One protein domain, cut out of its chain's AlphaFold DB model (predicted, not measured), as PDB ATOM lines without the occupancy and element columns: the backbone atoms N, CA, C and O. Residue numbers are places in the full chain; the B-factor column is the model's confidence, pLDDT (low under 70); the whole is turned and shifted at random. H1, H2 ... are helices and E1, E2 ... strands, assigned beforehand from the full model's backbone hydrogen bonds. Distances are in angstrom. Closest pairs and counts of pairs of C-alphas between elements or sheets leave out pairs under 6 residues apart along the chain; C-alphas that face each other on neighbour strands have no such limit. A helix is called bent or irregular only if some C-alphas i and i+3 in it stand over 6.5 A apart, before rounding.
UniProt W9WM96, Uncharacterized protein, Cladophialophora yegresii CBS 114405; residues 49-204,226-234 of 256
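Overview. This is residues 49 to 204 and 226 to 234 of the 256 residues of an uncharacterized protein of Cladophialophora yegresii CBS 114405 (UniProt W9WM96). The largest regular part is a strongly twisted, curled sheet of four antiparallel strands, built on the long bent hairpin of E2 and E3 with E1 and E6 at its edges; H1, the short H3 and the small hairpin of E4 and E5 gather beyond the last residue of E1, and long stretches with no named element link these parts. A loop with H2 reaches out at one end of the long axis, and residues 191 to 200, with H4, stick out at the other. The 165 printed residues, under half of them in named elements, run E1 H1 H2 H3 E2 E3 E4 E5 H4 H5 E6, with the large sheet in the order E1, E2, E3, E6, a mixed class of helices and strands. The whole is only just compact, close to loose, with a radius of gyration of the C-alphas of 18.3 A and spans of 52 by 35 by 33 A.

Along the chain. In the large sheet, E1 is residues 56 to 61, 17.1 A long from C-alpha 56 at (630.174, 354.404, 461.124); E2 is residues 121 to 132, 28.1 A; E3 is residues 143 to 155, 29.1 A; E6 is residues 226 to 233, 22.8 A, ending at C-alpha 233 at (638.145, 339.875, 469.249). E2 bends by 76 degrees at residue 128 and E3 by 82 degrees at residue 151. H1, residues 64 to 73, is 15.3 A long and irregular, with C-alphas 65 and 68 7.8 A apart. The short elements are H2, residues 84 to 87; H3, residues 97 to 101; E4, residues 177 to 179; E5, residues 182 to 184; H4, residues 195 to 198; and H5, residues 201 to 204.

Arrangement. Across E2 and E3, N 124 and O 152 are 2.8 A apart, within hydrogen-bond range. E1 is antiparallel to E2, with N 59 and O 123 at 2.8 A, and E6 to E3, with N 146 and O 230 at 2.8 A. H1 touches H3, their closest C-alphas, those of Asn 69 and Ala 101, being 4.6 A apart. The closest C-alphas of H1 and E5, those of Ala 67 and Leu 183, are 7.1 A apart. In the hairpin of E4 and E5, N 177 and O 184 are 2.8 A apart. H2 and H5 touch no helix, H4 stands free, and the five helices are not on the large sheet. O i to N i+4 pairs are within range throughout H3 and in 3 of 6 in H1; H2, H4 and H5 are too short for such a pair.

Size, cuts and confidence. The C-alphas farthest apart, those of Pro 81 and Glu 198, are 54.1 A apart. Residues 205 to 225 are not printed, and C-alphas 204 and 226 are 15.2 A apart across this cut. The links H3 to E2 and E3 to E4 are long. Mean pLDDT of the printed part is 74.4; residues 49 to 62, 129, 131 to 148 and 226 to 234 are under 70.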
ATOM      1  N   ARG A  49     641.956 349.204 463.749       35.06
ATOM      2  CA  ARG A  49     642.236 350.648 463.798       35.06
ATOM      3  C   ARG A  49     641.695 351.496 462.646       35.06
ATOM      4  O   ARG A  49     641.555 352.695 462.835       35.06
ATOM      5  N   ARG A  50     641.404 350.944 461.458       33.75
ATOM      6  CA  ARG A  50     641.030 351.788 460.296       33.75
ATOM      7  C   ARG A  50     639.526 352.053 460.185       33.75
ATOM      8  O   ARG A  50     639.152 353.055 459.600       33.75
ATOM      9  N   LEU A  51     638.681 351.209 460.781       36.81
ATOM     10  CA  LEU A  51     637.244 351.493 460.942       36.81
ATOM     11  C   LEU A  51     636.973 352.572 461.995       36.81
ATOM     12  O   LEU A  51     635.986 353.289 461.884       36.81
ATOM     13  N   LEU A  52     637.904 352.767 462.935       41.06
ATOM     14  CA  LEU A  52     637.882 353.900 463.865       41.06
ATOM     15  C   LEU A  52     638.031 355.254 463.162       41.06
ATOM     16  O   LEU A  52     637.750 356.267 463.782       41.06
ATOM     17  N   ALA A  53     638.477 355.287 461.901       35.66
ATOM     18  CA  ALA A  53     638.626 356.537 461.160       35.66
ATOM     19  C   ALA A  53     637.289 357.065 460.606       35.66
ATOM     20  O   ALA A  53     637.115 358.275 460.520       35.66
ATOM     21  N   ASP A  54     636.347 356.174 460.271       40.72
ATOM     22  CA  ASP A  54     635.084 356.546 459.610       40.72
ATOM     23  C   ASP A  54     633.875 356.537 460.568       40.72
ATOM     24  O   ASP A  54     632.767 356.869 460.145       40.72
ATOM     25  N   HIS A  55     634.075 356.145 461.837       51.47
ATOM     26  CA  HIS A  55     633.108 356.157 462.954       51.47
ATOM     27  C   HIS A  55     631.722 355.534 462.690       51.47
ATOM     28  O   HIS A  55     630.841 355.657 463.531       51.47
ATOM     29  N   THR A  56     631.502 354.842 461.573       46.97
ATOM     30  CA  THR A  56     630.174 354.404 461.124       46.97
ATOM     31  C   THR A  56     630.140 352.913 460.808       46.97
ATOM     32  O   THR A  56     631.051 352.348 460.199       46.97
ATOM     33  N   GLU A  57     629.065 352.256 461.231       56.34
ATOM     34  CA  GLU A  57     628.956 350.808 461.342       56.34
ATOM     35  C   GLU A  57     627.595 350.279 460.920       56.34
ATOM     36  O   GLU A  57     626.582 350.977 460.915       56.34
ATOM     37  N   HIS A  58     627.582 348.998 460.570       48.91
ATOM     38  CA  HIS A  58     626.392 348.315 460.110       48.91
ATOM     39  C   HIS A  58     626.321 346.932 460.757       48.91
ATOM     40  O   HIS A  58     627.193 346.096 460.525       48.91
ATOM     41  N   ALA A  59     625.292 346.686 461.563       51.41
ATOM     42  CA  ALA A  59     625.054 345.412 462.226       51.41
ATOM     43  C   ALA A  59     623.810 344.742 461.637       51.41
ATOM     44  O   ALA A  59     622.710 345.289 461.654       51.41
ATOM     45  N   THR A  60     623.981 343.535 461.114       52.44
ATOM     46  CA  THR A  60     622.886 342.662 460.686       52.44
ATOM     47  C   THR A  60     622.622 341.618 461.759       52.44
ATOM     48  O   THR A  60     623.569 341.181 462.412       52.44
ATOM     49  N   HIS A  61     621.357 341.239 461.934       57.50
ATOM     50  CA  HIS A  61     620.969 340.102 462.767       57.50
ATOM     51  C   HIS A  61     620.395 338.994 461.896       57.50
ATOM     52  O   HIS A  61     619.494 339.218 461.085       57.50
ATOM     53  N   GLU A  62     620.946 337.805 462.065       65.25
ATOM     54  CA  GLU A  62     620.754 336.659 461.203       65.25
ATOM     55  C   GLU A  62     619.515 335.884 461.620       65.25
ATOM     56  O   GLU A  62     619.399 335.443 462.765       65.25
ATOM     57  N   ALA A  63     618.604 335.669 460.672       73.25
ATOM     58  CA  ALA A  63     617.600 334.633 460.841       73.25
ATOM     59  C   ALA A  63     618.222 333.245 460.644       73.25
ATOM     60  O   ALA A  63     619.213 333.076 459.929       73.25
ATOM     61  N   ASP A  64     617.626 332.233 461.261       79.12
ATOM     62  CA  ASP A  64     618.049 330.837 461.109       79.12
ATOM     63  C   ASP A  64     618.060 330.355 459.640       79.12
ATOM     64  O   ASP A  64     618.896 329.534 459.254       79.12
ATOM     65  N   ASN A  65     617.216 330.939 458.787       82.31
ATOM     66  CA  ASN A  65     617.114 330.637 457.360       82.31
ATOM     67  C   ASN A  65     618.374 330.961 456.525       82.31
ATOM     68  O   ASN A  65     618.494 330.442 455.414       82.31
ATOM     69  N   ILE A  66     619.325 331.755 457.034       82.31
ATOM     70  CA  ILE A  66     620.587 332.083 456.340       82.31
ATOM     71  C   ILE A  66     621.808 331.314 456.875       82.31
ATOM     72  O   ILE A  66     622.950 331.659 456.563       82.31
ATOM     73  N   ALA A  67     621.603 330.235 457.640       86.19
ATOM     74  CA  ALA A  67     622.686 329.416 458.208       86.19
ATOM     75  C   ALA A  67     623.687 328.917 457.155       86.19
ATOM     76  O   ALA A  67     624.902 328.942 457.367       86.19
ATOM     77  N   ALA A  68     623.195 328.523 455.978       88.00
ATOM     78  CA  ALA A  68     624.049 328.100 454.872       88.00
ATOM     79  C   ALA A  68     624.938 329.245 454.353       88.00
ATOM     80  O   ALA A  68     626.113 329.025 454.050       88.00
ATOM     81  N   ASN A  69     624.405 330.469 454.282       87.06
ATOM     82  CA  ASN A  69     625.128 331.661 453.841       87.06
ATOM     83  C   ASN A  69     626.217 332.050 454.850       87.06
ATOM     84  O   ASN A  69     627.348 332.334 454.447       87.06
ATOM     85  N   VAL A  70     625.903 332.004 456.150       82.56
ATOM     86  CA  VAL A  70     626.866 332.239 457.240       82.56
ATOM     87  C   VAL A  70     628.001 331.216 457.171       82.56
ATOM     88  O   VAL A  70     629.179 331.580 457.128       82.56
ATOM     89  N   ASN A  71     627.670 329.930 457.047       84.44
ATOM     90  CA  ASN A  71     628.679 328.880 456.953       84.44
ATOM     91  C   ASN A  71     629.527 328.986 455.667       84.44
ATOM     92  O   ASN A  71     630.719 328.680 455.671       84.44
ATOM     93  N   ALA A  72     628.964 329.484 454.561       83.38
ATOM     94  CA  ALA A  72     629.693 329.681 453.307       83.38
ATOM     95  C   ALA A  72     630.849 330.697 453.415       83.38
ATOM     96  O   ALA A  72     631.804 330.618 452.635       83.38
ATOM     97  N   ILE A  73     630.780 331.629 454.369       83.19
ATOM     98  CA  ILE A  73     631.849 332.597 454.667       83.19
ATOM     99  C   ILE A  73     632.642 332.252 455.929       83.19
ATOM    100  O   ILE A  73     633.624 332.943 456.232       83.19
ATOM    101  N   ALA A  74     632.285 331.180 456.636       81.75
ATOM    102  CA  ALA A  74     633.073 330.677 457.751       81.75
ATOM    103  C   ALA A  74     634.473 330.271 457.267       81.75
ATOM    104  O   ALA A  74     634.655 329.772 456.154       81.75
ATOM    105  N   ARG A  75     635.492 330.524 458.100       80.75
ATOM    106  CA  ARG A  75     636.912 330.287 457.767       80.75
ATOM    107  C   ARG A  75     637.365 331.003 456.485       80.75
ATOM    108  O   ARG A  75     638.242 330.531 455.764       80.75
ATOM    109  N   THR A  76     636.796 332.171 456.193       78.62
ATOM    110  CA  THR A  76     637.273 333.040 455.108       78.62
ATOM    111  C   THR A  76     637.882 334.327 455.653       78.62
ATOM    112  O   THR A  76     637.396 334.915 456.624       78.62
ATOM    113  N   THR A  77     638.941 334.809 455.008       74.44
ATOM    114  CA  THR A  77     639.591 336.081 455.343       74.44
ATOM    115  C   THR A  77     639.553 337.042 454.161       74.44
ATOM    116  O   THR A  77     639.630 336.623 453.012       74.44
ATOM    117  N   GLY A  78     639.429 338.338 454.440       74.06
ATOM    118  CA  GLY A  78     639.569 339.392 453.431       74.06
ATOM    119  C   GLY A  78     641.017 339.853 453.229       74.06
ATOM    120  O   GLY A  78     641.240 340.796 452.474       74.06
ATOM    121  N   THR A  79     641.979 339.237 453.923       72.81
ATOM    122  CA  THR A  79     643.411 339.563 453.859       72.81
ATOM    123  C   THR A  79     644.140 338.569 452.958       72.81
ATOM    124  O   THR A  79     643.972 337.360 453.124       72.81
ATOM    125  N   ASP A  80     644.934 339.095 452.025       78.06
ATOM    126  CA  ASP A  80     645.768 338.345 451.080       78.06
ATOM    127  C   ASP A  80     647.215 338.868 451.173       78.06
ATOM    128  O   ASP A  80     647.416 340.068 450.953       78.06
ATOM    129  N   PRO A  81     648.208 338.037 451.545       86.56
ATOM    130  CA  PRO A  81     648.107 336.603 451.839       86.56
ATOM    131  C   PRO A  81     647.359 336.289 453.145       86.56
ATOM    132  O   PRO A  81     647.226 337.131 454.033       86.56
ATOM    133  N   VAL A  82     646.869 335.048 453.271       78.88
ATOM    134  CA  VAL A  82     646.214 334.564 454.498       78.88
ATOM    135  C   VAL A  82     647.204 334.642 455.677       78.88
ATOM    136  O   VAL A  82     648.270 334.025 455.589       78.88
ATOM    137  N   PRO A  83     646.865 335.337 456.785       76.81
ATOM    138  CA  PRO A  83     647.748 335.458 457.948       76.81
ATOM    139  C   PRO A  83     648.129 334.099 458.538       76.81
ATOM    140  O   PRO A  83     647.280 333.209 458.617       76.81
ATOM    141  N   GLU A  84     649.373 333.958 458.998       80.56
ATOM    142  CA  GLU A  84     649.937 332.702 459.520       80.56
ATOM    143  C   GLU A  84     649.072 332.086 460.628       80.56
ATOM    144  O   GLU A  84     648.699 330.913 460.557       80.56
ATOM    145  N   SER A  85     648.606 332.916 461.566       72.38
ATOM    146  CA  SER A  85     647.700 332.511 462.650       72.38
ATOM    147  C   SER A  85     646.401 331.847 462.160       72.38
ATOM    148  O   SER A  85     645.772 331.073 462.889       72.38
ATOM    149  N   LYS A  86     645.969 332.119 460.921       72.38
ATOM    150  CA  LYS A  86     644.754 331.565 460.300       72.38
ATOM    151  C   LYS A  86     645.037 330.398 459.344       72.38
ATOM    152  O   LYS A  86     644.107 329.659 459.004       72.38
ATOM    153  N   GLN A  87     646.294 330.171 458.962       80.00
ATOM    154  CA  GLN A  87     646.684 329.079 458.062       80.00
ATOM    155  C   GLN A  87     646.466 327.704 458.706       80.00
ATOM    156  O   GLN A  87     645.842 326.836 458.093       80.00
ATOM    157  N   GLY A  88     646.856 327.527 459.977       82.38
ATOM    158  CA  GLY A  88     646.638 326.272 460.718       82.38
ATOM    159  C   GLY A  88     645.156 325.886 460.853       82.38
ATOM    160  O   GLY A  88     644.801 324.709 460.864       82.38
ATOM    161  N   ARG A  89     644.263 326.884 460.842       82.06
ATOM    162  CA  ARG A  89     642.800 326.718 460.856       82.06
ATOM    163  C   ARG A  89     642.191 326.640 459.451       82.06
ATOM    164  O   ARG A  89     640.969 326.667 459.322       82.06
ATOM    165  N   ARG A  90     643.005 326.487 458.399       88.44
ATOM    166  CA  ARG A  90     642.620 326.381 456.975       88.44
ATOM    167  C   ARG A  90     641.708 327.514 456.490       88.44
ATOM    168  O   ARG A  90     640.730 327.261 455.788       88.44
ATOM    169  N   TYR A  91     642.000 328.754 456.880       83.50
ATOM    170  CA  TYR A  91     641.281 329.893 456.311       83.50
ATOM    171  C   TYR A  91     641.654 330.088 454.840       83.50
ATOM    172  O   TYR A  91     642.792 329.853 454.444       83.50
ATOM    173  N   THR A  92     640.699 330.555 454.040       83.31
ATOM    174  CA  THR A  92     640.918 330.888 452.622       83.31
ATOM    175  C   THR A  92     640.646 332.368 452.368       83.31
ATOM    176  O   THR A  92     639.731 332.945 452.960       83.31
ATOM    177  N   PHE A  93     641.425 332.996 451.487       82.75
ATOM    178  CA  PHE A  93     641.174 334.373 451.071       82.75
ATOM    179  C   PHE A  93     639.911 334.474 450.201       82.75
ATOM    180  O   PHE A  93     639.742 333.738 449.230       82.75
ATOM    181  N   VAL A  94     639.029 335.410 450.548       79.38
ATOM    182  CA  VAL A  94     637.818 335.759 449.804       79.38
ATOM    183  C   VAL A  94     637.654 337.277 449.834       79.38
ATOM    184  O   VAL A  94     637.304 337.854 450.865       79.38
ATOM    185  N   LYS A  95     637.870 337.930 448.685       79.00
ATOM    186  CA  LYS A  95     637.679 339.383 448.530       79.00
ATOM    187  C   LYS A  95     636.208 339.791 448.636       79.00
ATOM    188  O   LYS A  95     635.885 340.769 449.304       79.00
ATOM    189  N   ASP A  96     635.326 339.043 447.975       79.25
ATOM    190  CA  ASP A  96     633.890 339.322 447.915       79.25
ATOM    191  C   ASP A  96     633.099 338.264 448.692       79.25
ATOM    192  O   ASP A  96     632.779 337.182 448.187       79.25
ATOM    193  N   LYS A  97     632.815 338.581 449.959       78.94
ATOM    194  CA  LYS A  97     632.060 337.705 450.859       78.94
ATOM    195  C   LYS A  97     630.565 337.675 450.542       78.94
ATOM    196  O   LYS A  97     629.964 336.624 450.725       78.94
ATOM    197  N   PHE A  98     629.988 338.759 450.017       80.44
ATOM    198  CA  PHE A  98     628.583 338.776 449.594       80.44
ATOM    199  C   PHE A  98     628.360 337.761 448.479       80.44
ATOM    200  O   PHE A  98     627.525 336.867 448.601       80.44
ATOM    201  N   LYS A  99     629.209 337.807 447.447       82.56
ATOM    202  CA  LYS A  99     629.172 336.833 446.358       82.56
ATOM    203  C   LYS A  99     629.433 335.407 446.845       82.56
ATOM    204  O   LYS A  99     628.749 334.487 446.413       82.56
ATOM    205  N   ARG A 100     630.405 335.205 447.745       81.38
ATOM    206  CA  ARG A 100     630.725 333.874 448.300       81.38
ATOM    207  C   ARG A 100     629.579 333.274 449.114       81.38
ATOM    208  O   ARG A 100     629.415 332.053 449.085       81.38
ATOM    209  N   ALA A 101     628.849 334.118 449.840       82.81
ATOM    210  CA  ALA A 101     627.703 333.745 450.657       82.81
ATOM    211  C   ALA A 101     626.400 333.642 449.856       82.81
ATOM    212  O   ALA A 101     625.427 333.126 450.384       82.81
ATOM    213  N   GLY A 102     626.350 334.162 448.624       86.19
ATOM    214  CA  GLY A 102     625.093 334.319 447.890       86.19
ATOM    215  C   GLY A 102     624.133 335.309 448.558       86.19
ATOM    216  O   GLY A 102     622.929 335.092 448.522       86.19
ATOM    217  N   LEU A 103     624.669 336.349 449.205       85.19
ATOM    218  CA  LEU A 103     623.902 337.395 449.887       85.19
ATOM    219  C   LEU A 103     623.834 338.663 449.038       85.19
ATOM    220  O   LEU A 103     624.777 338.983 448.307       85.19
ATOM    221  N   THR A 104     622.751 339.419 449.190       85.50
ATOM    222  CA  THR A 104     622.530 340.660 448.451       85.50
ATOM    223  C   THR A 104     622.902 341.866 449.317       85.50
ATOM    224  O   THR A 104     622.327 342.042 450.397       85.50
ATOM    225  N   PRO A 105     623.812 342.745 448.855       81.44
ATOM    226  CA  PRO A 105     624.082 344.004 449.537       81.44
ATOM    227  C   PRO A 105     622.823 344.871 449.619       81.44
ATOM    228  O   PRO A 105     622.159 345.118 448.609       81.44
ATOM    229  N   LEU A 106     622.521 345.364 450.816       81.50
ATOM    230  CA  LEU A 106     621.498 346.373 451.068       81.50
ATOM    231  C   LEU A 106     622.186 347.740 451.233       81.50
ATOM    232  O   LEU A 106     622.979 347.896 452.164       81.50
ATOM    233  N   PRO A 107     621.939 348.724 450.349       84.75
ATOM    234  CA  PRO A 107     622.488 350.065 450.511       84.75
ATOM    235  C   PRO A 107     622.030 350.711 451.822       84.75
ATOM    236  O   PRO A 107     620.851 350.650 452.169       84.75
ATOM    237  N   SER A 108     622.972 351.340 452.512       79.88
ATOM    238  CA  SER A 108     622.757 352.020 453.792       79.88
ATOM    239  C   SER A 108     622.394 353.488 453.590       79.88
ATOM    240  O   SER A 108     622.703 354.069 452.546       79.88
ATOM    241  N   GLN A 109     621.730 354.091 454.576       86.00
ATOM    242  CA  GLN A 109     621.235 355.472 454.503       86.00
ATOM    243  C   GLN A 109     622.089 356.480 455.281       86.00
ATOM    244  O   GLN A 109     622.171 357.647 454.905       86.00
ATOM    245  N   LYS A 110     622.674 356.050 456.395       78.00
ATOM    246  CA  LYS A 110     623.418 356.846 457.379       78.00
ATOM    247  C   LYS A 110     624.890 356.457 457.459       78.00
ATOM    248  O   LYS A 110     625.684 357.255 457.943       78.00
ATOM    249  N   VAL A 111     625.257 355.266 456.986       75.44
ATOM    250  CA  VAL A 111     626.621 354.723 457.091       75.44
ATOM    251  C   VAL A 111     627.160 354.225 455.752       75.44
ATOM    252  O   VAL A 111     626.402 353.904 454.841       75.44
ATOM    253  N   THR A 112     628.486 354.121 455.629       75.00
ATOM    254  CA  THR A 112     629.154 353.647 454.403       75.00
ATOM    255  C   THR A 112     629.005 352.135 454.143       75.00
ATOM    256  O   THR A 112     628.782 351.749 452.991       75.00
ATOM    257  N   PRO A 113     629.153 351.231 455.138       72.94
ATOM    258  CA  PRO A 113     629.066 349.791 454.886       72.94
ATOM    259  C   PRO A 113     627.644 349.364 454.514       72.94
ATOM    260  O   PRO A 113     626.695 349.803 455.153       72.94
ATOM    261  N   SER A 114     627.495 348.484 453.520       75.25
ATOM    262  CA  SER A 114     626.201 347.900 453.135       75.25
ATOM    263  C   SER A 114     625.726 346.833 454.121       75.25
ATOM    264  O   SER A 114     626.533 346.034 454.605       75.25
ATOM    265  N   GLY A 115     624.413 346.765 454.321       76.06
ATOM    266  CA  GLY A 115     623.742 345.674 455.020       76.06
ATOM    267  C   GLY A 115     623.555 344.421 454.185       76.06
ATOM    268  O   GLY A 115     623.983 344.335 453.033       76.06
ATOM    269  N   VAL A 116     622.857 343.452 454.773       83.00
ATOM    270  CA  VAL A 116     622.463 342.196 454.129       83.00
ATOM    271  C   VAL A 116     620.952 342.201 453.984       83.00
ATOM    272  O   VAL A 116     620.234 342.252 454.978       83.00
ATOM    273  N   LYS A 117     620.462 342.159 452.744       85.88
ATOM    274  CA  LYS A 117     619.026 342.244 452.446       85.88
ATOM    275  C   LYS A 117     618.234 341.083 453.052       85.88
ATOM    276  O   LYS A 117     617.089 341.263 453.460       85.88
ATOM    277  N   GLU A 118     618.833 339.898 453.064       85.56
ATOM    278  CA  GLU A 118     618.238 338.660 453.561       85.56
ATOM    279  C   GLU A 118     618.139 338.622 455.093       85.56
ATOM    280  O   GLU A 118     617.320 337.876 455.624       85.56
ATOM    281  N   CYS A 119     618.924 339.439 455.807       84.38
ATOM    282  CA  CYS A 119     618.798 339.563 457.253       84.38
ATOM    283  C   CYS A 119     617.527 340.353 457.581       84.38
ATOM    284  O   CYS A 119     617.345 341.462 457.065       84.38
ATOM    285  N   PRO A 120     616.644 339.825 458.442       85.00
ATOM    286  CA  PRO A 120     615.365 340.462 458.687       85.00
ATOM    287  C   PRO A 120     615.489 341.691 459.581       85.00
ATOM    288  O   PRO A 120     614.561 342.497 459.609       85.00
ATOM    289  N   VAL A 121     616.627 341.861 460.266       81.94
ATOM    290  CA  VAL A 121     616.961 343.080 460.998       81.94
ATOM    291  C   VAL A 121     618.338 343.602 460.663       81.94
ATOM    292  O   VAL A 121     619.334 342.880 460.617       81.94
ATOM    293  N   VAL A 122     618.349 344.911 460.462       78.62
ATOM    294  CA  VAL A 122     619.467 345.702 459.995       78.62
ATOM    295  C   VAL A 122     619.566 346.953 460.863       78.62
ATOM    296  O   VAL A 122     618.582 347.669 461.043       78.62
ATOM    297  N   MET A 123     620.755 347.221 461.389       77.31
ATOM    298  CA  MET A 123     621.065 348.392 462.197       77.31
ATOM    299  C   MET A 123     622.223 349.162 461.585       77.31
ATOM    300  O   MET A 123     623.280 348.600 461.314       77.31
ATOM    301  N   GLU A 124     622.036 350.461 461.431       77.31
ATOM    302  CA  GLU A 124     623.099 351.405 461.127       77.31
ATOM    303  C   GLU A 124     623.469 352.115 462.420       77.31
ATOM    304  O   GLU A 124     622.587 352.593 463.136       77.31
ATOM    305  N   ALA A 125     624.753 352.157 462.741       71.19
ATOM    306  CA  ALA A 125     625.247 352.653 464.012       71.19
ATOM    307  C   ALA A 125     626.513 353.489 463.823       71.19
ATOM    308  O   ALA A 125     627.160 353.422 462.784       71.19
ATOM    309  N   GLU A 126     626.878 354.268 464.827       71.25
ATOM    310  CA  GLU A 126     628.175 354.937 464.898       71.25
ATOM    311  C   GLU A 126     628.931 354.521 466.157       71.25
ATOM    312  O   GLU A 126     628.326 354.335 467.214       71.25
ATOM    313  N   VAL A 127     630.253 354.380 466.054       73.38
ATOM    314  CA  VAL A 127     631.112 354.087 467.208       73.38
ATOM    315  C   VAL A 127     631.303 355.357 468.011       73.38
ATOM    316  O   VAL A 127     631.899 356.321 467.524       73.38
ATOM    317  N   ILE A 128     630.863 355.323 469.265       72.69
ATOM    318  CA  ILE A 128     631.021 356.431 470.206       72.69
ATOM    319  C   ILE A 128     632.197 356.223 471.161       72.69
ATOM    320  O   ILE A 128     632.836 357.202 471.543       72.69
ATOM    321  N   ALA A 129     632.542 354.977 471.496       66.94
ATOM    322  CA  ALA A 129     633.734 354.677 472.284       66.94
ATOM    323  C   ALA A 129     634.297 353.284 471.988       66.94
ATOM    324  O   ALA A 129     633.584 352.376 471.557       66.94
ATOM    325  N   VAL A 130     635.591 353.114 472.257       71.94
ATOM    326  CA  VAL A 130     636.274 351.817 472.224       71.94
ATOM    327  C   VAL A 130     637.029 351.626 473.525       71.94
ATOM    328  O   VAL A 130     637.766 352.510 473.960       71.94
ATOM    329  N   HIS A 131     636.842 350.464 474.140       68.50
ATOM    330  CA  HIS A 131     637.446 350.111 475.413       68.50
ATOM    331  C   HIS A 131     638.265 348.835 475.274       68.50
ATOM    332  O   HIS A 131     637.766 347.804 474.811       68.50
ATOM    333  N   ASP A 132     639.504 348.900 475.747       68.88
ATOM    334  CA  ASP A 132     640.333 347.719 475.928       68.88
ATOM    335  C   ASP A 132     639.766 346.841 477.044       68.88
ATOM    336  O   ASP A 132     639.342 347.324 478.098       68.88
ATOM    337  N   MET A 133     639.808 345.530 476.829       63.25
ATOM    338  CA  MET A 133     639.365 344.540 477.806       63.25
ATOM    339  C   MET A 133     640.554 343.710 478.324       63.25
ATOM    340  O   MET A 133     641.611 343.618 477.694       63.25
ATOM    341  N   PHE A 134     640.372 343.090 479.497       62.44
ATOM    342  CA  PHE A 134     641.360 342.236 480.182       62.44
ATOM    343  C   PHE A 134     642.698 342.931 480.478       62.44
ATOM    344  O   PHE A 134     643.765 342.475 480.077       62.44
ATOM    345  N   GLY A 135     642.655 344.024 481.246       58.41
ATOM    346  CA  GLY A 135     643.833 344.829 481.603       58.41
ATOM    347  C   GLY A 135     644.984 344.087 482.309       58.41
ATOM    348  O   GLY A 135     646.096 344.610 482.318       58.41
ATOM    349  N   GLY A 136     644.756 342.882 482.844       50.62
ATOM    350  CA  GLY A 136     645.782 342.017 483.435       50.62
ATOM    351  C   GLY A 136     645.582 340.552 483.042       50.62
ATOM    352  O   GLY A 136     644.731 339.873 483.606       50.62
ATOM    353  N   GLY A 137     646.351 340.066 482.066       57.94
ATOM    354  CA  GLY A 137     646.319 338.675 481.604       57.94
ATOM    355  C   GLY A 137     646.946 338.503 480.217       57.94
ATOM    356  O   GLY A 137     647.204 339.484 479.523       57.94
ATOM    357  N   GLY A 138     647.167 337.254 479.795       55.09
ATOM    358  CA  GLY A 138     647.752 336.922 478.483       55.09
ATOM    359  C   GLY A 138     646.896 337.320 477.269       55.09
ATOM    360  O   GLY A 138     647.374 337.249 476.145       55.09
ATOM    361  N   CYS A 139     645.657 337.765 477.492       52.06
ATOM    362  CA  CYS A 139     644.716 338.219 476.460       52.06
ATOM    363  C   CYS A 139     644.475 339.741 476.509       52.06
ATOM    364  O   CYS A 139     643.443 340.225 476.045       52.06
ATOM    365  N   ARG A 140     645.381 340.512 477.125       55.56
ATOM    366  CA  ARG A 140     645.237 341.969 477.258       55.56
ATOM    367  C   ARG A 140     645.132 342.640 475.891       55.56
ATOM    368  O   ARG A 140     646.008 342.464 475.051       55.56
ATOM    369  N   GLY A 141     644.071 343.424 475.690       53.84
ATOM    370  CA  GLY A 141     643.827 344.141 474.434       53.84
ATOM    371  C   GLY A 141     643.435 343.245 473.254       53.84
ATOM    372  O   GLY A 141     643.253 343.751 472.153       53.84
ATOM    373  N   TRP A 142     643.287 341.929 473.458       56.97
ATOM    374  CA  TRP A 142     642.760 341.048 472.415       56.97
ATOM    375  C   TRP A 142     641.295 341.342 472.123       56.97
ATOM    376  O   TRP A 142     640.941 341.459 470.955       56.97
ATOM    377  N   PRO A 143     640.416 341.508 473.116       60.78
ATOM    378  CA  PRO A 143     639.082 341.986 472.842       60.78
ATOM    379  C   PRO A 143     638.950 343.475 473.049       60.78
ATOM    380  O   PRO A 143     639.439 344.049 474.024       60.78
ATOM    381  N   LEU A 144     638.163 344.048 472.156       60.22
ATOM    382  CA  LEU A 144     637.696 345.410 472.231       60.22
ATOM    383  C   LEU A 144     636.202 345.384 472.524       60.22
ATOM    384  O   LEU A 144     635.448 344.584 471.959       60.22
ATOM    385  N   ARG A 145     635.779 346.273 473.414       63.41
ATOM    386  CA  ARG A 145     634.375 346.625 473.584       63.41
ATOM    387  C   ARG A 145     634.122 347.922 472.832       63.41
ATOM    388  O   ARG A 145     634.782 348.919 473.096       63.41
ATOM    389  N   PHE A 146     633.147 347.906 471.942       65.94
ATOM    390  CA  PHE A 146     632.655 349.073 471.235       65.94
ATOM    391  C   PHE A 146     631.377 349.544 471.916       65.94
ATOM    392  O   PHE A 146     630.476 348.752 472.194       65.94
ATOM    393  N   GLU A 147     631.310 350.830 472.204       66.69
ATOM    394  CA  GLU A 147     630.071 351.512 472.522       66.69
ATOM    395  C   GLU A 147     629.575 352.149 471.227       66.69
ATOM    396  O   GLU A 147     630.322 352.892 470.581       66.69
ATOM    397  N   VAL A 148     628.346 351.824 470.822       68.56
ATOM    398  CA  VAL A 148     627.772 352.311 469.563       68.56
ATOM    399  C   VAL A 148     626.442 353.013 469.791       68.56
ATOM    400  O   VAL A 148     625.649 352.574 470.626       68.56
ATOM    401  N   ARG A 149     626.174 354.072 469.023       71.50
ATOM    402  CA  ARG A 149     624.865 354.729 468.936       71.50
ATOM    403  C   ARG A 149     624.137 354.230 467.693       71.50
ATOM    404  O   ARG A 149     624.655 354.350 466.588       71.50
ATOM    405  N   ILE A 150     622.933 353.687 467.854       74.50
ATOM    406  CA  ILE A 150     622.096 353.256 466.729       74.50
ATOM    407  C   ILE A 150     621.488 354.487 466.049       74.50
ATOM    408  O   ILE A 150     620.735 355.238 466.663       74.50
ATOM    409  N   LEU A 151     621.801 354.664 464.769       76.31
ATOM    410  CA  LEU A 151     621.310 355.745 463.914       76.31
ATOM    411  C   LEU A 151     620.010 355.361 463.202       76.31
ATOM    412  O   LEU A 151     619.139 356.202 462.978       76.31
ATOM    413  N   LEU A 152     619.892 354.092 462.807       77.50
ATOM    414  CA  LEU A 152     618.721 353.563 462.119       77.50
ATOM    415  C   LEU A 152     618.549 352.077 462.430       77.50
ATOM    416  O   LEU A 152     619.483 351.300 462.277       77.50
ATOM    417  N   LEU A 153     617.331 351.676 462.791       83.19
ATOM    418  CA  LEU A 153     616.920 350.277 462.903       83.19
ATOM    419  C   LEU A 153     615.857 349.998 461.839       83.19
ATOM    420  O   LEU A 153     614.805 350.634 461.820       83.19
ATOM    421  N   SER A 154     616.136 349.040 460.964       84.19
ATOM    422  CA  SER A 154     615.225 348.569 459.925       84.19
ATOM    423  C   SER A 154     614.904 347.099 460.153       84.19
ATOM    424  O   SER A 154     615.800 346.288 460.376       84.19
ATOM    425  N   ILE A 155     613.619 346.761 460.075       89.06
ATOM    426  CA  ILE A 155     613.133 345.385 460.193       89.06
ATOM    427  C   ILE A 155     612.286 345.026 458.972       89.06
ATOM    428  O   ILE A 155     611.625 345.894 458.392       89.06
ATOM    429  N   HIS A 156     612.262 343.752 458.588       91.44
ATOM    430  CA  HIS A 156     611.287 343.254 457.620       91.44
ATOM    431  C   HIS A 156     609.870 343.452 458.166       91.44
ATOM    432  O   HIS A 156     609.604 343.246 459.349       91.44
ATOM    433  N   GLN A 157     608.940 343.845 457.295       91.31
ATOM    434  CA  GLN A 157     607.580 344.213 457.701       91.31
ATOM    435  C   GLN A 157     606.842 343.081 458.433       91.31
ATOM    436  O   GLN A 157     606.025 343.353 459.310       91.31
ATOM    437  N   GLU A 158     607.136 341.826 458.092       91.94
ATOM    438  CA  GLU A 158     606.553 340.640 458.725       91.94
ATOM    439  C   GLU A 158     606.910 340.495 460.208       91.94
ATOM    440  O   GLU A 158     606.083 339.991 460.971       91.94
ATOM    441  N   LEU A 159     608.079 341.000 460.621       91.69
ATOM    442  CA  LEU A 159     608.535 341.005 462.011       91.69
ATOM    443  C   LEU A 159     607.899 342.110 462.851       91.69
ATOM    444  O   LEU A 159     608.099 342.140 464.062       91.69
ATOM    445  N   ARG A 160     607.155 343.044 462.254       93.50
ATOM    446  CA  ARG A 160     606.477 344.082 463.029       93.50
ATOM    447  C   ARG A 160     605.234 343.504 463.698       93.50
ATOM    448  O   ARG A 160     604.403 342.875 463.042       93.50
ATOM    449  N   LEU A 161     605.079 343.770 464.992       90.94
ATOM    450  CA  LEU A 161     603.891 343.374 465.736       90.94
ATOM    451  C   LEU A 161     602.671 344.147 465.218       90.94
ATOM    452  O   LEU A 161     602.684 345.377 465.115       90.94
ATOM    453  N   ASN A 162     601.607 343.422 464.875       90.25
ATOM    454  CA  ASN A 162     600.395 344.013 464.308       90.25
ATOM    455  C   ASN A 162     599.804 345.077 465.243       90.25
ATOM    456  O   ASN A 162     599.670 344.851 466.439       90.25
ATOM    457  N   GLY A 163     599.430 346.232 464.687       89.38
ATOM    458  CA  GLY A 163     598.876 347.353 465.455       89.38
ATOM    459  C   GLY A 163     599.918 348.240 466.144       89.38
ATOM    460  O   GLY A 163     599.565 349.318 466.613       89.38
ATOM    461  N   HIS A 164     601.197 347.858 466.140       86.50
ATOM    462  CA  HIS A 164     602.268 348.637 466.756       86.50
ATOM    463  C   HIS A 164     603.241 349.178 465.709       86.50
ATOM    464  O   HIS A 164     603.649 348.483 464.779       86.50
ATOM    465  N   ARG A 165     603.653 350.441 465.871       84.81
ATOM    466  CA  ARG A 165     604.657 351.061 464.992       84.81
ATOM    467  C   ARG A 165     606.069 350.557 465.296       84.81
ATOM    468  O   ARG A 165     606.810 350.277 464.360       84.81
ATOM    469  N   ASN A 166     606.410 350.452 466.582       84.62
ATOM    470  CA  ASN A 166     607.779 350.281 467.076       84.62
ATOM    471  C   ASN A 166     607.973 348.988 467.896       84.62
ATOM    472  O   ASN A 166     608.898 348.922 468.697       84.62
ATOM    473  N   ARG A 167     607.111 347.972 467.728       86.00
ATOM    474  CA  ARG A 167     607.246 346.679 468.424       86.00
ATOM    475  C   ARG A 167     607.549 345.545 467.453       86.00
ATOM    476  O   ARG A 167     606.976 345.476 466.362       86.00
ATOM    477  N   VAL A 168     608.436 344.658 467.884       87.62
ATOM    478  CA  VAL A 168     608.831 343.449 467.161       87.62
ATOM    479  C   VAL A 168     607.969 342.280 467.632       87.62
ATOM    480  O   VAL A 168     607.734 342.097 468.824       87.62
ATOM    481  N   ASP A 169     607.492 341.483 466.685       90.00
ATOM    482  CA  ASP A 169     606.795 340.229 466.929       90.00
ATOM    483  C   ASP A 169     607.819 339.134 467.261       90.00
ATOM    484  O   ASP A 169     608.415 338.515 466.375       90.00
ATOM    485  N   ALA A 170     608.059 338.928 468.558       86.62
ATOM    486  CA  ALA A 170     609.052 337.975 469.052       86.62
ATOM    487  C   ALA A 170     608.755 336.516 468.656       86.62
ATOM    488  O   ALA A 170     609.679 335.714 468.591       86.62
ATOM    489  N   ASP A 171     607.494 336.168 468.374       88.69
ATOM    490  CA  ASP A 171     607.125 334.809 467.959       88.69
ATOM    491  C   ASP A 171     607.535 334.530 466.499       88.69
ATOM    492  O   ASP A 171     607.843 333.388 466.143       88.69
ATOM    493  N   LYS A 172     607.594 335.577 465.664       89.19
ATOM    494  CA  LYS A 172     608.082 335.507 464.277       89.19
ATOM    495  C   LYS A 172     609.584 335.719 464.152       89.19
ATOM    496  O   LYS A 172     610.179 335.302 463.162       89.19
ATOM    497  N   TRP A 173     610.197 336.381 465.125       87.19
ATOM    498  CA  TRP A 173     611.635 336.575 465.140       87.19
ATOM    499  C   TRP A 173     612.352 335.254 465.451       87.19
ATOM    500  O   TRP A 173     612.254 334.723 466.557       87.19
ATOM    501  N   LYS A 174     613.107 334.732 464.480       86.00
ATOM    502  CA  LYS A 174     613.860 333.473 464.585       86.00
ATOM    503  C   LYS A 174     615.359 333.729 464.411       86.00
ATOM    504  O   LYS A 174     615.888 333.493 463.327       86.00
ATOM    505  N   PRO A 175     616.051 334.250 465.439       83.75
ATOM    506  CA  PRO A 175     617.475 334.494 465.356       83.75
ATOM    507  C   PRO A 175     618.215 333.162 465.325       83.75
ATOM    508  O   PRO A 175     617.848 332.205 466.015       83.75
ATOM    509  N   MET A 176     619.304 333.134 464.579       82.31
ATOM    510  CA  MET A 176     620.282 332.066 464.681       82.31
ATOM    511  C   MET A 176     621.128 332.270 465.939       82.31
ATOM    512  O   MET A 176     621.602 333.371 466.205       82.31
ATOM    513  N   ILE A 177     621.327 331.215 466.722       80.56
ATOM    514  CA  ILE A 177     622.159 331.241 467.926       80.56
ATOM    515  C   ILE A 177     623.364 330.350 467.681       80.56
ATOM    516  O   ILE A 177     623.217 329.164 467.393       80.56
ATOM    517  N   MET A 178     624.560 330.904 467.840       74.31
ATOM    518  CA  MET A 178     625.752 330.078 467.892       74.31
ATOM    519  C   MET A 178     625.948 329.508 469.285       74.31
ATOM    520  O   MET A 178     626.048 330.284 470.221       74.31
ATOM    521  N   MET A 179     626.090 328.197 469.443       76.06
ATOM    522  CA  MET A 179     626.486 327.596 470.719       76.06
ATOM    523  C   MET A 179     627.582 326.573 470.462       76.06
ATOM    524  O   MET A 179     627.370 325.629 469.711       76.06
ATOM    525  N   PHE A 180     628.757 326.763 471.072       74.38
ATOM    526  CA  PHE A 180     629.923 325.880 470.899       74.38
ATOM    527  C   PHE A 180     630.279 325.611 469.424       74.38
ATOM    528  O   PHE A 180     630.544 324.480 469.033       74.38
ATOM    529  N   SER A 181     630.277 326.672 468.609       79.44
ATOM    530  CA  SER A 181     630.521 326.634 467.156       79.44
ATOM    531  C   SER A 181     629.457 325.924 466.303       79.44
ATOM    532  O   SER A 181     629.622 325.857 465.086       79.44
ATOM    533  N   ASP A 182     628.355 325.466 466.897       80.25
ATOM    534  CA  ASP A 182     627.188 324.952 466.179       80.25
ATOM    535  C   ASP A 182     626.106 326.034 466.031       80.25
ATOM    536  O   ASP A 182     625.963 326.918 466.878       80.25
ATOM    537  N   LEU A 183     625.329 325.956 464.945       80.81
ATOM    538  CA  LEU A 183     624.232 326.880 464.640       80.81
ATOM    539  C   LEU A 183     622.895 326.282 465.093       80.81
ATOM    540  O   LEU A 183     622.476 325.242 464.587       80.81
ATOM    541  N   TYR A 184     622.207 326.967 466.001       82.94
ATOM    542  CA  TYR A 184     620.889 326.602 466.514       82.94
ATOM    543  C   TYR A 184     619.829 327.620 466.084       82.94
ATOM    544  O   TYR A 184     620.117 328.804 465.916       82.94
ATOM    545  N   GLY A 185     618.588 327.157 465.940       85.62
ATOM    546  CA  GLY A 185     617.402 328.003 465.789       85.62
ATOM    547  C   GLY A 185     616.530 327.961 467.044       85.62
ATOM    548  O   GLY A 185     616.638 327.044 467.866       85.62
ATOM    549  N   LEU A 186     615.645 328.945 467.194       85.19
ATOM    550  CA  LEU A 186     614.647 328.936 468.262       85.19
ATOM    551  C   LEU A 186     613.508 327.966 467.947       85.19
ATOM    552  O   LEU A 186     613.014 327.899 466.824       85.19
ATOM    553  N   ARG A 187     613.016 327.277 468.981       86.00
ATOM    554  CA  ARG A 187     611.764 326.517 468.885       86.00
ATOM    555  C   ARG A 187     610.569 327.446 468.634       86.00
ATOM    556  O   ARG A 187     610.632 328.651 468.887       86.00
ATOM    557  N   ASP A 188     609.455 326.874 468.193       87.25
ATOM    558  CA  ASP A 188     608.203 327.616 468.063       87.25
ATOM    559  C   ASP A 188     607.529 327.881 469.407       87.25
ATOM    560  O   ASP A 188     607.430 327.001 470.267       87.25
ATOM    561  N   GLY A 189     607.043 329.116 469.549       85.56
ATOM    562  CA  GLY A 189     606.301 329.588 470.706       85.56
ATOM    563  C   GLY A 189     607.146 329.879 471.949       85.56
ATOM    564  O   GLY A 189     608.302 329.472 472.106       85.56
ATOM    565  N   LYS A 190     606.512 330.598 472.873       86.56
ATOM    566  CA  LYS A 190     607.079 330.975 474.171       86.56
ATOM    567  C   LYS A 190     607.216 329.756 475.084       86.56
ATOM    568  O   LYS A 190     606.541 328.740 474.923       86.56
ATOM    569  N   LEU A 191     608.136 329.843 476.041       88.25
ATOM    570  CA  LEU A 191     608.202 328.889 477.151       88.25
ATOM    571  C   LEU A 191     607.073 329.156 478.139       88.25
ATOM    572  O   LEU A 191     606.261 328.276 478.381       88.25
ATOM    573  N   GLU A 192     607.021 330.387 478.634       88.06
ATOM    574  CA  GLU A 192     606.020 330.907 479.558       88.06
ATOM    575  C   GLU A 192     605.847 332.413 479.287       88.06
ATOM    576  O   GLU A 192     606.770 333.048 478.753       88.06
ATOM    577  N   PRO A 193     604.702 333.018 479.638       87.25
ATOM    578  CA  PRO A 193     604.548 334.468 479.625       87.25
ATOM    579  C   PRO A 193     605.535 335.145 480.588       87.25
ATOM    580  O   PRO A 193     605.694 334.730 481.735       87.25
ATOM    581  N   SER A 194     606.182 336.220 480.136       86.62
ATOM    582  CA  SER A 194     607.023 337.054 481.000       86.62
ATOM    583  C   SER A 194     606.184 338.142 481.655       86.62
ATOM    584  O   SER A 194     605.486 338.872 480.957       86.62
ATOM    585  N   ARG A 195     606.331 338.336 482.970       87.62
ATOM    586  CA  ARG A 195     605.732 339.489 483.669       87.62
ATOM    587  C   ARG A 195     606.277 340.828 483.161       87.62
ATOM    588  O   ARG A 195     605.596 341.837 483.260       87.62
ATOM    589  N   LEU A 196     607.484 340.849 482.583       82.69
ATOM    590  CA  LEU A 196     608.022 342.054 481.936       82.69
ATOM    591  C   LEU A 196     607.255 342.411 480.658       82.69
ATOM    592  O   LEU A 196     607.202 343.580 480.300       82.69
ATOM    593  N   ALA A 197     606.625 341.433 479.998       83.94
ATOM    594  CA  ALA A 197     605.800 341.684 478.819       83.94
ATOM    595  C   ALA A 197     604.449 342.341 479.163       83.94
ATOM    596  O   ALA A 197     603.721 342.729 478.256       83.94
ATOM    597  N   GLU A 198     604.106 342.462 480.452       85.81
ATOM    598  CA  GLU A 198     602.936 343.217 480.930       85.81
ATOM    599  C   GLU A 198     603.203 344.733 480.969       85.81
ATOM    600  O   GLU A 198     602.280 345.517 481.176       85.81
ATOM    601  N   ILE A 199     604.459 345.162 480.806       84.75
ATOM    602  CA  ILE A 199     604.844 346.573 480.856       84.75
ATOM    603  C   ILE A 199     604.552 347.223 479.503       84.75
ATOM    604  O   ILE A 199     604.985 346.736 478.459       84.75
ATOM    605  N   GLU A 200     603.869 348.368 479.514       84.12
ATOM    606  CA  GLU A 200     603.637 349.155 478.302       84.12
ATOM    607  C   GLU A 200     604.923 349.866 477.854       84.12
ATOM    608  O   GLU A 200     605.201 351.010 478.212       84.12
ATOM    609  N   GLU A 201     605.726 349.161 477.053       77.56
ATOM    610  CA  GLU A 201     607.082 349.557 476.638       77.56
ATOM    611  C   GLU A 201     607.157 350.962 476.009       77.56
ATOM    612  O   GLU A 201     608.115 351.703 476.239       77.56
ATOM    613  N   GLU A 202     606.141 351.348 475.230       75.88
ATOM    614  CA  GLU A 202     606.120 352.638 474.519       75.88
ATOM    615  C   GLU A 202     605.951 353.816 475.488       75.88
ATOM    616  O   GLU A 202     606.525 354.878 475.268       75.88
ATOM    617  N   GLU A 203     605.195 353.631 476.570       77.31
ATOM    618  CA  GLU A 203     604.956 354.670 477.573       77.31
ATOM    619  C   GLU A 203     606.062 354.685 478.633       77.31
ATOM    620  O   GLU A 203     606.475 355.749 479.088       77.31
ATOM    621  N   MET A 204     606.568 353.506 479.005       76.19
ATOM    622  CA  MET A 204     607.431 353.347 480.177       76.19
ATOM    623  C   MET A 204     608.924 353.289 479.851       76.19
ATOM    624  O   MET A 204     609.736 353.752 480.650       76.19
ATOM    625  N   HIS A 226     619.494 354.590 470.853       47.56
ATOM    626  CA  HIS A 226     619.916 353.378 471.553       47.56
ATOM    627  C   HIS A 226     621.435 353.324 471.605       47.56
ATOM    628  O   HIS A 226     622.090 353.387 470.563       47.56
ATOM    629  N   VAL A 227     621.987 353.174 472.811       41.16
ATOM    630  CA  VAL A 227     623.409 352.892 473.016       41.16
ATOM    631  C   VAL A 227     623.580 351.421 473.371       41.16
ATOM    632  O   VAL A 227     622.989 350.933 474.335       41.16
ATOM    633  N   VAL A 228     624.376 350.702 472.581       45.06
ATOM    634  CA  VAL A 228     624.604 349.260 472.752       45.06
ATOM    635  C   VAL A 228     626.098 348.994 472.913       45.06
ATOM    636  O   VAL A 228     626.926 349.556 472.202       45.06
ATOM    637  N   GLY A 229     626.446 348.130 473.870       34.81
ATOM    638  CA  GLY A 229     627.797 347.596 474.011       34.81
ATOM    639  C   GLY A 229     627.963 346.352 473.143       34.81
ATOM    640  O   GLY A 229     627.184 345.412 473.272       34.81
ATOM    641  N   LEU A 230     628.978 346.339 472.286       45.56
ATOM    642  CA  LEU A 230     629.317 345.214 471.420       45.56
ATOM    643  C   LEU A 230     630.764 344.791 471.688       45.56
ATOM    644  O   LEU A 230     631.598 345.614 472.055       45.56
ATOM    645  N   THR A 231     631.074 343.504 471.565       38.91
ATOM    646  CA  THR A 231     632.430 342.977 471.790       38.91
ATOM    647  C   THR A 231     632.941 342.300 470.533       38.91
ATOM    648  O   THR A 231     632.215 341.551 469.885       38.91
ATOM    649  N   ALA A 232     634.201 342.558 470.188       44.16
ATOM    650  CA  ALA A 232     634.877 341.862 469.104       44.16
ATOM    651  C   ALA A 232     636.298 341.480 469.523       44.16
ATOM    652  O   ALA A 232     636.961 342.212 470.258       44.16
ATOM    653  N   SER A 233     636.774 340.337 469.037       40.34
ATOM    654  CA  SER A 233     638.145 339.875 469.249       40.34
ATOM    655  C   SER A 233     639.055 340.259 468.081       40.34
ATOM    656  O   SER A 233     638.734 340.016 466.917       40.34
ATOM    657  N   GLN A 234     640.223 340.800 468.401       38.84
ATOM    658  CA  GLN A 234     641.354 341.033 467.515       38.84
ATOM    659  C   GLN A 234     642.380 339.903 467.683       38.84
ATOM    660  O   GLN A 234     642.666 339.466 468.793       38.84
TER     661      GLN A 234